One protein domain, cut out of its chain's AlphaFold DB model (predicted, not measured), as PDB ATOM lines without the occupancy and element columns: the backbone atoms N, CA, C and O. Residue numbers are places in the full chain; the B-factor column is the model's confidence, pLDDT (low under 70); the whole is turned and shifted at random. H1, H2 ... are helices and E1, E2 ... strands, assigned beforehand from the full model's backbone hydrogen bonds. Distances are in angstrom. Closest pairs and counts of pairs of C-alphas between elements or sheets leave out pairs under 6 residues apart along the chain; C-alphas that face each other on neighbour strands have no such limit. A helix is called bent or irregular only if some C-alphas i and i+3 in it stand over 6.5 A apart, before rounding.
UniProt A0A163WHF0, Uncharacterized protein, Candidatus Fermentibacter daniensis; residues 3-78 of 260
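This is residues 3 to 78 of the 260 residues of an uncharacterized protein of Candidatus Fermentibacter daniensis (UniProt A0A163WHF0). A small strand hairpin, E1 and E2, has helix H4 packed on it, mostly at E1; from H1, near the middle, a wide loop swings out through residues 33 to 38 to H2 and comes back by H3 to H4. The last stretch, residues 66 to 78, has no named element and folds back through the middle, and residues 33 to 38 stick out. The printed part has 76 residues, with two named strands and four named helices in the order E1, E2, H1, H2, H3, H4; the sheet E1 - E2 is antiparallel. The class is mixed, helices and strands, with under half of the residues in named elements. The whole is compact, with a radius of gyration of the C-alphas of 12.4 A and spans of 36 by 28 by 20 A.

Residues 3 to 4, a stretch too short to bear a name, pair antiparallel with residues 10 to 11 of E1, the strand of residues 10 to 15. E1 and E2, residues 21 to 23, are a hairpin of antiparallel neighbours at 132 degrees; N 14 and O 22 are 2.9 A apart and N 22 and O 14 are 2.8 A apart, both within hydrogen-bond range. The closest C-alphas of E2 and H1, residues 26 to 29, are those of Val 23 and Asn 29, 6.9 A apart. H2, residues 41 to 46, is apart from H1. H3, residues 51 to 55, is apart from H2. H3 is close to H4, residues 58 to 65, but not clearly touching; their closest C-alphas, those of Glu 53 and Arg 61, are 7.3 A apart. The closest C-alphas of E1 and H4 are those of Val 14 and Asp 60, 6.3 A apart. O i to N i+4 pairs within hydrogen-bond range number 1 of 2 in H2, 0 of 1 in H3 and 2 of 4 in H4; H3 has 1 of 2 O i to N i+3 pairs within range, and H1 is too short for an O i to N i+4 pair.

E1 begins at C-alpha 10 (6.729, 19.384, 7.109) and is 15.9 A long; E2 is 6.9 A. H1 is 5.8 A long and H2 8.9 A, with C-alpha 41 at (-19.959, 21.647, 11.170). H3, 8.6 A, is only just irregular: C-alphas 51 and 54 are 6.8 A apart. H4, 11.3 A, ends at C-alpha 65 (-6.704, 6.850, 4.469); it is neither bent nor irregular, but only just, with C-alphas 59 and 62 6.5 A apart.

The two C-alphas farthest apart, those of Arg 17 and Arg 35, are 36.5 A apart. The printed part has no cut. The link from H1 to H2, 11 residues, is long; the other links between named elements are tight. The mean pLDDT of the printed part is 92.4, and residues 34 to 37 are under 70.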
ATOM      1  N   ILE A   3       6.457  17.817   1.919       95.69
ATOM      2  CA  ILE A   3       6.616  19.217   1.504       95.69
ATOM      3  C   ILE A   3       6.454  20.115   2.731       95.69
ATOM      4  O   ILE A   3       5.909  19.674   3.741       95.69
ATOM      5  N   SER A   4       6.901  21.366   2.654       96.75
ATOM      6  CA  SER A   4       6.575  22.364   3.676       96.75
ATOM      7  C   SER A   4       5.184  22.950   3.434       96.75
ATOM      8  O   SER A   4       4.826  23.236   2.288       96.75
ATOM      9  N   ASP A   5       4.410  23.143   4.501       95.94
ATOM     10  CA  ASP A   5       3.190  23.952   4.493       95.94
ATOM     11  C   ASP A   5       3.513  25.460   4.416       95.94
ATOM     12  O   ASP A   5       4.674  25.881   4.377       95.94
ATOM     13  N   TRP A   6       2.477  26.299   4.406       96.00
ATOM     14  CA  TRP A   6       2.601  27.761   4.330       96.00
ATOM     15  C   TRP A   6       3.220  28.423   5.572       96.00
ATOM     16  O   TRP A   6       3.499  29.625   5.550       96.00
ATOM     17  N   ASN A   7       3.437  27.661   6.642       95.12
ATOM     18  CA  ASN A   7       4.137  28.072   7.855       95.12
ATOM     19  C   ASN A   7       5.526  27.406   7.971       95.12
ATOM     20  O   ASN A   7       6.233  27.630   8.951       95.12
ATOM     21  N   GLY A   8       5.951  26.638   6.962       95.38
ATOM     22  CA  GLY A   8       7.248  25.963   6.921       95.38
ATOM     23  C   GLY A   8       7.271  24.588   7.593       95.38
ATOM     24  O   GLY A   8       8.326  23.954   7.617       95.38
ATOM     25  N   HIS A   9       6.146  24.092   8.113       95.38
ATOM     26  CA  HIS A   9       6.097  22.789   8.770       95.38
ATOM     27  C   HIS A   9       6.070  21.649   7.746       95.38
ATOM     28  O   HIS A   9       5.376  21.749   6.734       95.38
ATOM     29  N   PRO A  10       6.783  20.538   7.993       96.62
ATOM     30  CA  PRO A  10       6.729  19.384   7.109       96.62
ATOM     31  C   PRO A  10       5.358  18.704   7.190       96.62
ATOM     32  O   PRO A  10       4.887  18.350   8.272       96.62
ATOM     33  N   ILE A  11       4.745  18.467   6.032       96.19
ATOM     34  CA  ILE A  11       3.492  17.724   5.893       96.19
ATOM     35  C   ILE A  11       3.666  16.557   4.923       96.19
ATOM     36  O   ILE A  11       4.402  16.644   3.937       96.19
ATOM     37  N   GLU A  12       2.982  15.453   5.211       96.75
ATOM     38  CA  GLU A  12       2.956  14.284   4.336       96.75
ATOM     39  C   GLU A  12       1.953  14.503   3.200       96.75
ATOM     40  O   GLU A  12       0.792  14.865   3.427       96.75
ATOM     41  N   VAL A  13       2.412  14.266   1.974       96.81
ATOM     42  CA  VAL A  13       1.595  14.346   0.765       96.81
ATOM     43  C   VAL A  13       1.842  13.148  -0.142       96.81
ATOM     44  O   VAL A  13       2.932  12.563  -0.161       96.81
ATOM     45  N   VAL A  14       0.839  12.824  -0.944       96.69
ATOM     46  CA  VAL A  14       0.940  11.887  -2.066       96.69
ATOM     47  C   VAL A  14       0.488  12.579  -3.344       96.69
ATOM     48  O   VAL A  14      -0.179  13.610  -3.292       96.69
ATOM     49  N   GLU A  15       0.837  12.021  -4.495       95.94
ATOM     50  CA  GLU A  15       0.479  12.587  -5.792       95.94
ATOM     51  C   GLU A  15      -0.512  11.664  -6.514       95.94
ATOM     52  O   GLU A  15      -0.360  10.441  -6.520       95.94
ATOM     53  N   SER A  16      -1.571  12.230  -7.096       95.38
ATOM     54  CA  SER A  16      -2.476  11.462  -7.956       95.38
ATOM     55  C   SER A  16      -1.770  11.056  -9.254       95.38
ATOM     56  O   SER A  16      -0.778  11.661  -9.649       95.38
ATOM     57  N   ARG A  17      -2.314  10.092 -10.005       95.25
ATOM     58  CA  ARG A  17      -1.781   9.737 -11.337       95.25
ATOM     59  C   ARG A  17      -1.796  10.907 -12.331       95.25
ATOM     60  O   ARG A  17      -1.053  10.884 -13.305       95.25
ATOM     61  N   GLY A  18      -2.647  11.909 -12.098       91.44
ATOM     62  CA  GLY A  18      -2.688  13.159 -12.867       91.44
ATOM     63  C   GLY A  18      -1.692  14.220 -12.383       91.44
ATOM     64  O   GLY A  18      -1.632  15.317 -12.939       91.44
ATOM     65  N   GLY A  19      -0.913  13.917 -11.347       92.38
ATOM     66  CA  GLY A  19       0.080  14.815 -10.779       92.38
ATOM     67  C   GLY A  19      -0.471  15.865  -9.819       92.38
ATOM     68  O   GLY A  19       0.150  16.907  -9.634       92.38
ATOM     69  N   VAL A  20      -1.664  15.647  -9.259       93.25
ATOM     70  CA  VAL A  20      -2.266  16.561  -8.278       93.25
ATOM     71  C   VAL A  20      -1.830  16.133  -6.877       93.25
ATOM     72  O   VAL A  20      -2.149  15.006  -6.481       93.25
ATOM     73  N   PRO A  21      -1.140  16.993  -6.107       95.25
ATOM     74  CA  PRO A  21      -0.770  16.653  -4.741       95.25
ATOM     75  C   PRO A  21      -1.996  16.629  -3.822       95.25
ATOM     76  O   PRO A  21      -2.892  17.473  -3.930       95.25
ATOM     77  N   ALA A  22      -2.001  15.695  -2.880       97.06
ATOM     78  CA  ALA A  22      -2.984  15.596  -1.815       97.06
ATOM     79  C   ALA A  22      -2.303  15.380  -0.461       97.06
ATOM     80  O   ALA A  22      -1.409  14.545  -0.329       97.06
ATOM     81  N   VAL A  23      -2.738  16.127   0.552       97.00
ATOM     82  CA  VAL A  23      -2.250  15.993   1.928       97.00
ATOM     83  C   VAL A  23      -2.837  14.751   2.594       97.00
ATOM     84  O   VAL A  23      -4.016  14.431   2.442       97.00
ATOM     85  N   CYS A  24      -2.039  14.040   3.386       96.06
ATOM     86  CA  CYS A  24      -2.534  12.854   4.092       96.06
ATOM     87  C   CYS A  24      -3.500  13.214   5.234       96.06
ATOM     88  O   CYS A  24      -4.375  12.422   5.568       96.06
ATOM     89  N   ARG A  25      -3.397  14.431   5.784       94.81
ATOM     90  CA  ARG A  25      -4.289  14.994   6.812       94.81
ATOM     91  C   ARG A  25      -5.072  16.165   6.221       94.81
ATOM     92  O   ARG A  25      -4.451  17.140   5.815       94.81
ATOM     93  N   HIS A  26      -6.406  16.122   6.201       92.75
ATOM     94  CA  HIS A  26      -7.229  17.171   5.566       92.75
ATOM     95  C   HIS A  26      -6.991  18.569   6.155       92.75
ATOM     96  O   HIS A  26      -6.905  19.543   5.414       92.75
ATOM     97  N   TYR A  27      -6.794  18.671   7.470       91.38
ATOM     98  CA  TYR A  27      -6.508  19.942   8.144       91.38
ATOM     99  C   TYR A  27      -5.151  20.554   7.774       91.38
ATOM    100  O   TYR A  27      -4.946  21.738   8.007       91.38
ATOM    101  N   SER A  28      -4.239  19.797   7.154       94.31
ATOM    102  CA  SER A  28      -3.000  20.345   6.584       94.31
ATOM    103  C   SER A  28      -3.234  21.146   5.295       94.31
ATOM    104  O   SER A  28      -2.275  21.614   4.697       94.31
ATOM    105  N   ASN A  29      -4.485  21.295   4.849       95.50
ATOM    106  CA  ASN A  29      -4.886  22.116   3.705       95.50
ATOM    107  C   ASN A  29      -5.961  23.156   4.084       95.50
ATOM    108  O   ASN A  29      -6.605  23.719   3.203       95.50
ATOM    109  N   LEU A  30      -6.173  23.410   5.380       94.94
ATOM    110  CA  LEU A  30      -7.190  24.335   5.885       94.94
ATOM    111  C   LEU A  30      -6.568  25.343   6.853       94.94
ATOM    112  O   LEU A  30      -5.796  24.963   7.734       94.94
ATOM    113  N   LEU A  31      -6.978  26.610   6.761       94.44
ATOM    114  CA  LEU A  31      -6.791  27.542   7.872       94.44
ATOM    115  C   LEU A  31      -7.652  27.103   9.060       94.44
ATOM    116  O   LEU A  31      -8.828  26.750   8.910       94.44
ATOM    117  N   ARG A  32      -7.061  27.138  10.255       84.81
ATOM    118  CA  ARG A  32      -7.717  26.710  11.491       84.81
ATOM    119  C   ARG A  32      -8.208  27.919  12.272       84.81
ATOM    120  O   ARG A  32      -7.491  28.896  12.440       84.81
ATOM    121  N   VAL A  33      -9.427  27.814  12.786       80.56
ATOM    122  CA  VAL A  33      -9.963  28.763  13.763       80.56
ATOM    123  C   VAL A  33      -9.796  28.123  15.139       80.56
ATOM    124  O   VAL A  33     -10.322  27.033  15.367       80.56
ATOM    125  N   ASP A  34      -9.073  28.772  16.050       65.56
ATOM    126  CA  ASP A  34      -8.888  28.296  17.429       65.56
ATOM    127  C   ASP A  34     -10.195  28.438  18.224       65.56
ATOM    128  O   ASP A  34     -10.418  29.415  18.937       65.56
ATOM    129  N   ARG A  35     -11.116  27.479  18.067       58.22
ATOM    130  CA  ARG A  35     -12.386  27.438  18.817       58.22
ATOM    131  C   ARG A  35     -12.760  26.031  19.304       58.22
ATOM    132  O   ARG A  35     -13.927  25.650  19.283       58.22
ATOM    133  N   GLY A  36     -11.778  25.284  19.813       60.44
ATOM    134  CA  GLY A  36     -11.994  24.044  20.571       60.44
ATOM    135  C   GLY A  36     -11.575  22.759  19.852       60.44
ATOM    136  O   GLY A  36     -10.873  22.783  18.846       60.44
ATOM    137  N   THR A  37     -11.970  21.616  20.418       61.81
ATOM    138  CA  THR A  37     -11.558  20.275  19.962       61.81
ATOM    139  C   THR A  37     -12.449  19.685  18.869       61.81
ATOM    140  O   THR A  37     -12.100  18.649  18.306       61.81
ATOM    141  N   ALA A  38     -13.603  20.295  18.587       73.81
ATOM    142  CA  ALA A  38     -14.555  19.798  17.598       73.81
ATOM    143  C   ALA A  38     -14.333  20.453  16.227       73.81
ATOM    144  O   ALA A  38     -14.139  21.664  16.130       73.81
ATOM    145  N   GLU A  39     -14.395  19.642  15.171       84.12
ATOM    146  CA  GLU A  39     -14.370  20.106  13.782       84.12
ATOM    147  C   GLU A  39     -15.600  21.001  13.508       84.12
ATOM    148  O   GLU A  39     -16.712  20.638  13.912       84.12
ATOM    149  N   PRO A  40     -15.452  22.158  12.833       90.25
ATOM    150  CA  PRO A  40     -16.589  22.978  12.432       90.25
ATOM    151  C   PRO A  40     -17.595  22.177  11.601       90.25
ATOM    152  O   PRO A  40     -17.211  21.397  10.729       90.25
ATOM    153  N   ALA A  41     -18.891  22.391  11.843       91.75
ATOM    154  CA  ALA A  41     -19.959  21.647  11.170       91.75
ATOM    155  C   ALA A  41     -19.885  21.754   9.636       91.75
ATOM    156  O   ALA A  41     -20.183  20.791   8.935       91.75
ATOM    157  N   GLU A  42     -19.442  22.902   9.121       94.12
ATOM    158  CA  GLU A  42     -19.226  23.129   7.694       94.12
ATOM    159  C   GLU A  42     -18.135  22.204   7.139       94.12
ATOM    160  O   GLU A  42     -18.336  21.569   6.105       94.12
ATOM    161  N   ILE A  43     -17.001  22.067   7.837       94.56
ATOM    162  CA  ILE A  43     -15.955  21.117   7.439       94.56
ATOM    163  C   ILE A  43     -16.473  19.688   7.552       94.56
ATOM    164  O   ILE A  43     -16.304  18.911   6.615       94.56
ATOM    165  N   ALA A  44     -17.159  19.348   8.646       93.19
ATOM    166  CA  ALA A  44     -17.734  18.019   8.837       93.19
ATOM    167  C   ALA A  44     -18.681  17.617   7.689       93.19
ATOM    168  O   ALA A  44     -18.641  16.473   7.243       93.19
ATOM    169  N   GLN A  45     -19.466  18.556   7.145       93.44
ATOM    170  CA  GLN A  45     -20.324  18.331   5.971       93.44
ATOM    171  C   GLN A  45     -19.527  17.938   4.711       93.44
ATOM    172  O   GLN A  45     -20.039  17.208   3.863       93.44
ATOM    173  N   LYS A  46     -18.278  18.393   4.585       95.31
ATOM    174  CA  LYS A  46     -17.384  18.092   3.455       95.31
ATOM    175  C   LYS A  46     -16.487  16.872   3.686       95.31
ATOM    176  O   LYS A  46     -15.829  16.403   2.755       95.31
ATOM    177  N   LEU A  47     -16.500  16.289   4.886       94.38
ATOM    178  CA  LEU A  47     -15.826  15.022   5.194       94.38
ATOM    179  C   LEU A  47     -16.654  13.824   4.706       94.38
ATOM    180  O   LEU A  47     -17.113  12.993   5.485       94.38
ATOM    181  N   TYR A  48     -16.850  13.725   3.393       94.38
ATOM    182  CA  TYR A  48     -17.400  12.539   2.742       94.38
ATOM    183  C   TYR A  48     -16.338  11.841   1.888       94.38
ATOM    184  O   TYR A  48     -15.332  12.432   1.484       94.38
ATOM    185  N   ARG A  49     -16.563  10.552   1.603       96.94
ATOM    186  CA  ARG A  49     -15.682   9.762   0.739       96.94
ATOM    187  C   ARG A  49     -15.751  10.280  -0.692       96.94
ATOM    188  O   ARG A  49     -16.800  10.206  -1.331       96.94
ATOM    189  N   SER A  50     -14.619  10.734  -1.206       96.38
ATOM    190  CA  SER A  50     -14.501  11.167  -2.590       96.38
ATOM    191  C   SER A  50     -14.485   9.977  -3.550       96.38
ATOM    192  O   SER A  50     -13.897   8.924  -3.283       96.38
ATOM    193  N   LYS A  51     -15.089  10.167  -4.727       95.19
ATOM    194  CA  LYS A  51     -14.992   9.231  -5.859       95.19
ATOM    195  C   LYS A  51     -13.603   9.230  -6.518       95.19
ATOM    196  O   LYS A  51     -13.303   8.328  -7.295       95.19
ATOM    197  N   HIS A  52     -12.760  10.210  -6.184       94.69
ATOM    198  CA  HIS A  52     -11.415  10.398  -6.731       94.69
ATOM    199  C   HIS A  52     -10.331   9.608  -5.982       94.69
ATOM    200  O   HIS A  52      -9.168   9.648  -6.370       94.69
ATOM    201  N   GLU A  53     -10.676   8.803  -4.964       94.31
ATOM    202  CA  GLU A  53      -9.719   7.869  -4.327       94.31
ATOM    203  C   GLU A  53      -9.058   6.944  -5.372       94.31
ATOM    204  O   GLU A  53      -7.881   6.581  -5.272       94.31
ATOM    205  N   GLY A  54      -9.813   6.597  -6.421       94.75
ATOM    206  CA  GLY A  54      -9.341   5.797  -7.542       94.75
ATOM    207  C   GLY A  54      -8.179   6.427  -8.308       94.75
ATOM    208  O   GLY A  54      -7.391   5.672  -8.881       94.75
ATOM    209  N   ASP A  55      -8.020   7.753  -8.277       95.81
ATOM    210  CA  ASP A  55      -7.033   8.512  -9.056       95.81
ATOM    211  C   ASP A  55      -5.602   8.370  -8.516       95.81
ATOM    212  O   ASP A  55      -4.643   8.670  -9.223       95.81
ATOM    213  N   PHE A  56      -5.435   7.824  -7.310       96.69
ATOM    214  CA  PHE A  56      -4.137   7.581  -6.678       96.69
ATOM    215  C   PHE A  56      -3.630   6.155  -6.920       96.69
ATOM    216  O   PHE A  56      -4.421   5.214  -7.107       96.69
ATOM    217  N   HIS A  57      -2.304   5.985  -6.907       95.19
ATOM    218  CA  HIS A  57      -1.676   4.666  -6.965       95.19
ATOM    219  C   HIS A  57      -2.071   3.823  -5.740       95.19
ATOM    220  O   HIS A  57      -2.182   4.366  -4.641       95.19
ATOM    221  N   PRO A  58      -2.271   2.496  -5.884       93.00
ATOM    222  CA  PRO A  58      -2.688   1.647  -4.766       93.00
ATOM    223  C   PRO A  58      -1.797   1.743  -3.517       93.00
ATOM    224  O   PRO A  58      -2.327   1.704  -2.411       93.00
ATOM    225  N   GLY A  59      -0.479   1.920  -3.687       91.31
ATOM    226  CA  GLY A  59       0.472   2.066  -2.576       91.31
ATOM    227  C   GLY A  59       0.275   3.336  -1.740       91.31
ATOM    228  O   GLY A  59       0.467   3.300  -0.529       91.31
ATOM    229  N   ASP A  60      -0.199   4.421  -2.356       94.00
ATOM    230  CA  ASP A  60      -0.372   5.730  -1.708       94.00
ATOM    231  C   ASP A  60      -1.712   5.863  -0.973       94.00
ATOM    232  O   ASP A  60      -1.881   6.702  -0.084       94.00
ATOM    233  N   ARG A  61      -2.690   5.015  -1.319       93.81
ATOM    234  CA  ARG A  61      -4.034   5.059  -0.721       93.81
ATOM    235  C   ARG A  61      -4.000   4.796   0.779       93.81
ATOM    236  O   ARG A  61      -4.804   5.371   1.503       93.81
ATOM    237  N   ASN A  62      -3.075   3.969   1.259       93.56
ATOM    238  CA  ASN A  62      -2.945   3.701   2.691       93.56
ATOM    239  C   ASN A  62      -2.566   4.972   3.464       93.56
ATOM    240  O   ASN A  62      -3.199   5.266   4.477       93.56
ATOM    241  N   SER A  63      -1.620   5.768   2.951       94.62
ATOM    242  CA  SER A  63      -1.256   7.056   3.554       94.62
ATOM    243  C   SER A  63      -2.435   8.031   3.562       94.62
ATOM    244  O   SER A  63      -2.739   8.603   4.606       94.62
ATOM    245  N   LEU A  64      -3.173   8.167   2.450       95.25
ATOM    246  CA  LEU A  64      -4.350   9.054   2.377       95.25
ATOM    247  C   LEU A  64      -5.466   8.684   3.355       95.25
ATOM    248  O   LEU A  64      -6.186   9.561   3.827       95.25
ATOM    249  N   LYS A  65      -5.618   7.392   3.643       95.75
ATOM    250  CA  LYS A  65      -6.704   6.850   4.469       95.75
ATOM    251  C   LYS A  65      -6.323   6.707   5.936       95.75
ATOM    252  O   LYS A  65      -7.182   6.362   6.740       95.75
ATOM    253  N   SER A  66      -5.070   6.968   6.293       93.19
ATOM    254  CA  SER A  66      -4.539   6.714   7.636       93.19
ATOM    255  C   SER A  66      -5.262   7.478   8.756       93.19
ATOM    256  O   SER A  66      -5.275   6.999   9.886       93.19
ATOM    257  N   TYR A  67      -5.907   8.614   8.452       90.62
ATOM    258  CA  TYR A  67      -6.609   9.440   9.446       90.62
ATOM    259  C   TYR A  67      -8.129   9.257   9.445       90.62
ATOM    260  O   TYR A  67      -8.719   9.065  10.503       90.62
ATOM    261  N   LEU A  68      -8.770   9.323   8.274       92.62
ATOM    262  CA  LEU A  68     -10.236   9.266   8.157       92.62
ATOM    263  C   LEU A  68     -10.762   7.877   7.759       92.62
ATOM    264  O   LEU A  68     -11.968   7.645   7.754       92.62
ATOM    265  N   GLY A  69      -9.882   6.948   7.376       96.06
ATOM    266  CA  GLY A  69     -10.249   5.652   6.792       96.06
ATOM    267  C   GLY A  69     -10.661   5.718   5.313       96.06
ATOM    268  O   GLY A  69     -10.895   4.681   4.687       96.06
ATOM    269  N   TYR A  70     -10.741   6.913   4.727       96.62
ATOM    270  CA  TYR A  70     -11.072   7.172   3.323       96.62
ATOM    271  C   TYR A  70     -10.434   8.488   2.858       96.62
ATOM    272  O   TYR A  70     -10.039   9.308   3.683       96.62
ATOM    273  N   TYR A  71     -10.354   8.681   1.541       97.31
ATOM    274  CA  TYR A  71      -9.941   9.952   0.944       97.31
ATOM    275  C   TYR A  71     -11.132  10.921   0.804       97.31
ATOM    276  O   TYR A  71     -12.197  10.526   0.319       97.31
ATOM    277  N   THR A  72     -10.955  12.183   1.203       97.25
ATOM    278  CA  THR A  72     -11.901  13.298   0.984       97.25
ATOM    279  C   THR A  72     -11.292  14.345   0.054       97.25
ATOM    280  O   THR A  72     -10.083  14.570   0.066       97.25
ATOM    281  N   ASP A  73     -12.124  15.040  -0.724       96.44
ATOM    282  CA  ASP A  73     -11.655  16.089  -1.632       96.44
ATOM    283  C   ASP A  73     -10.995  17.266  -0.896       96.44
ATOM    284  O   ASP A  73     -10.183  17.956  -1.504       96.44
ATOM    285  N   LEU A  74     -11.231  17.465   0.411       96.81
ATOM    286  CA  LEU A  74     -10.495  18.459   1.215       96.81
ATOM    287  C   LEU A  74      -8.986  18.175   1.304       96.81
ATOM    288  O   LEU A  74      -8.198  19.089   1.547       96.81
ATOM    289  N   GLN A  75      -8.559  16.929   1.082       97.44
ATOM    290  CA  GLN A  75      -7.143  16.568   1.041       97.44
ATOM    291  C   GLN A  75      -6.454  17.027  -0.251       97.44
ATOM    292  O   GLN A  75      -5.237  17.184  -0.261       97.44
ATOM    293  N   SER A  76      -7.191  17.264  -1.339       96.56
ATOM    294  CA  SER A  76      -6.603  17.722  -2.602       96.56
ATOM    295  C   SER A  76      -6.074  19.150  -2.486       96.56
ATOM    296  O   SER A  76      -6.803  20.060  -2.087       96.56
ATOM    297  N   LEU A  77      -4.852  19.418  -2.947       94.75
ATOM    298  CA  LEU A  77      -4.383  20.803  -3.056       94.75
ATOM    299  C   LEU A  77      -5.117  21.596  -4.145       94.75
ATOM    300  O   LEU A  77      -5.100  22.824  -4.113       94.75
ATOM    301  N   HIS A  78      -5.851  20.925  -5.038       94.50
ATOM    302  CA  HIS A  78      -6.787  21.563  -5.974       94.50
ATOM    303  C   HIS A  78      -8.197  21.725  -5.397       94.50
ATOM    304  O   HIS A  78      -9.082  22.214  -6.092       94.50
TER     305      HIS A  78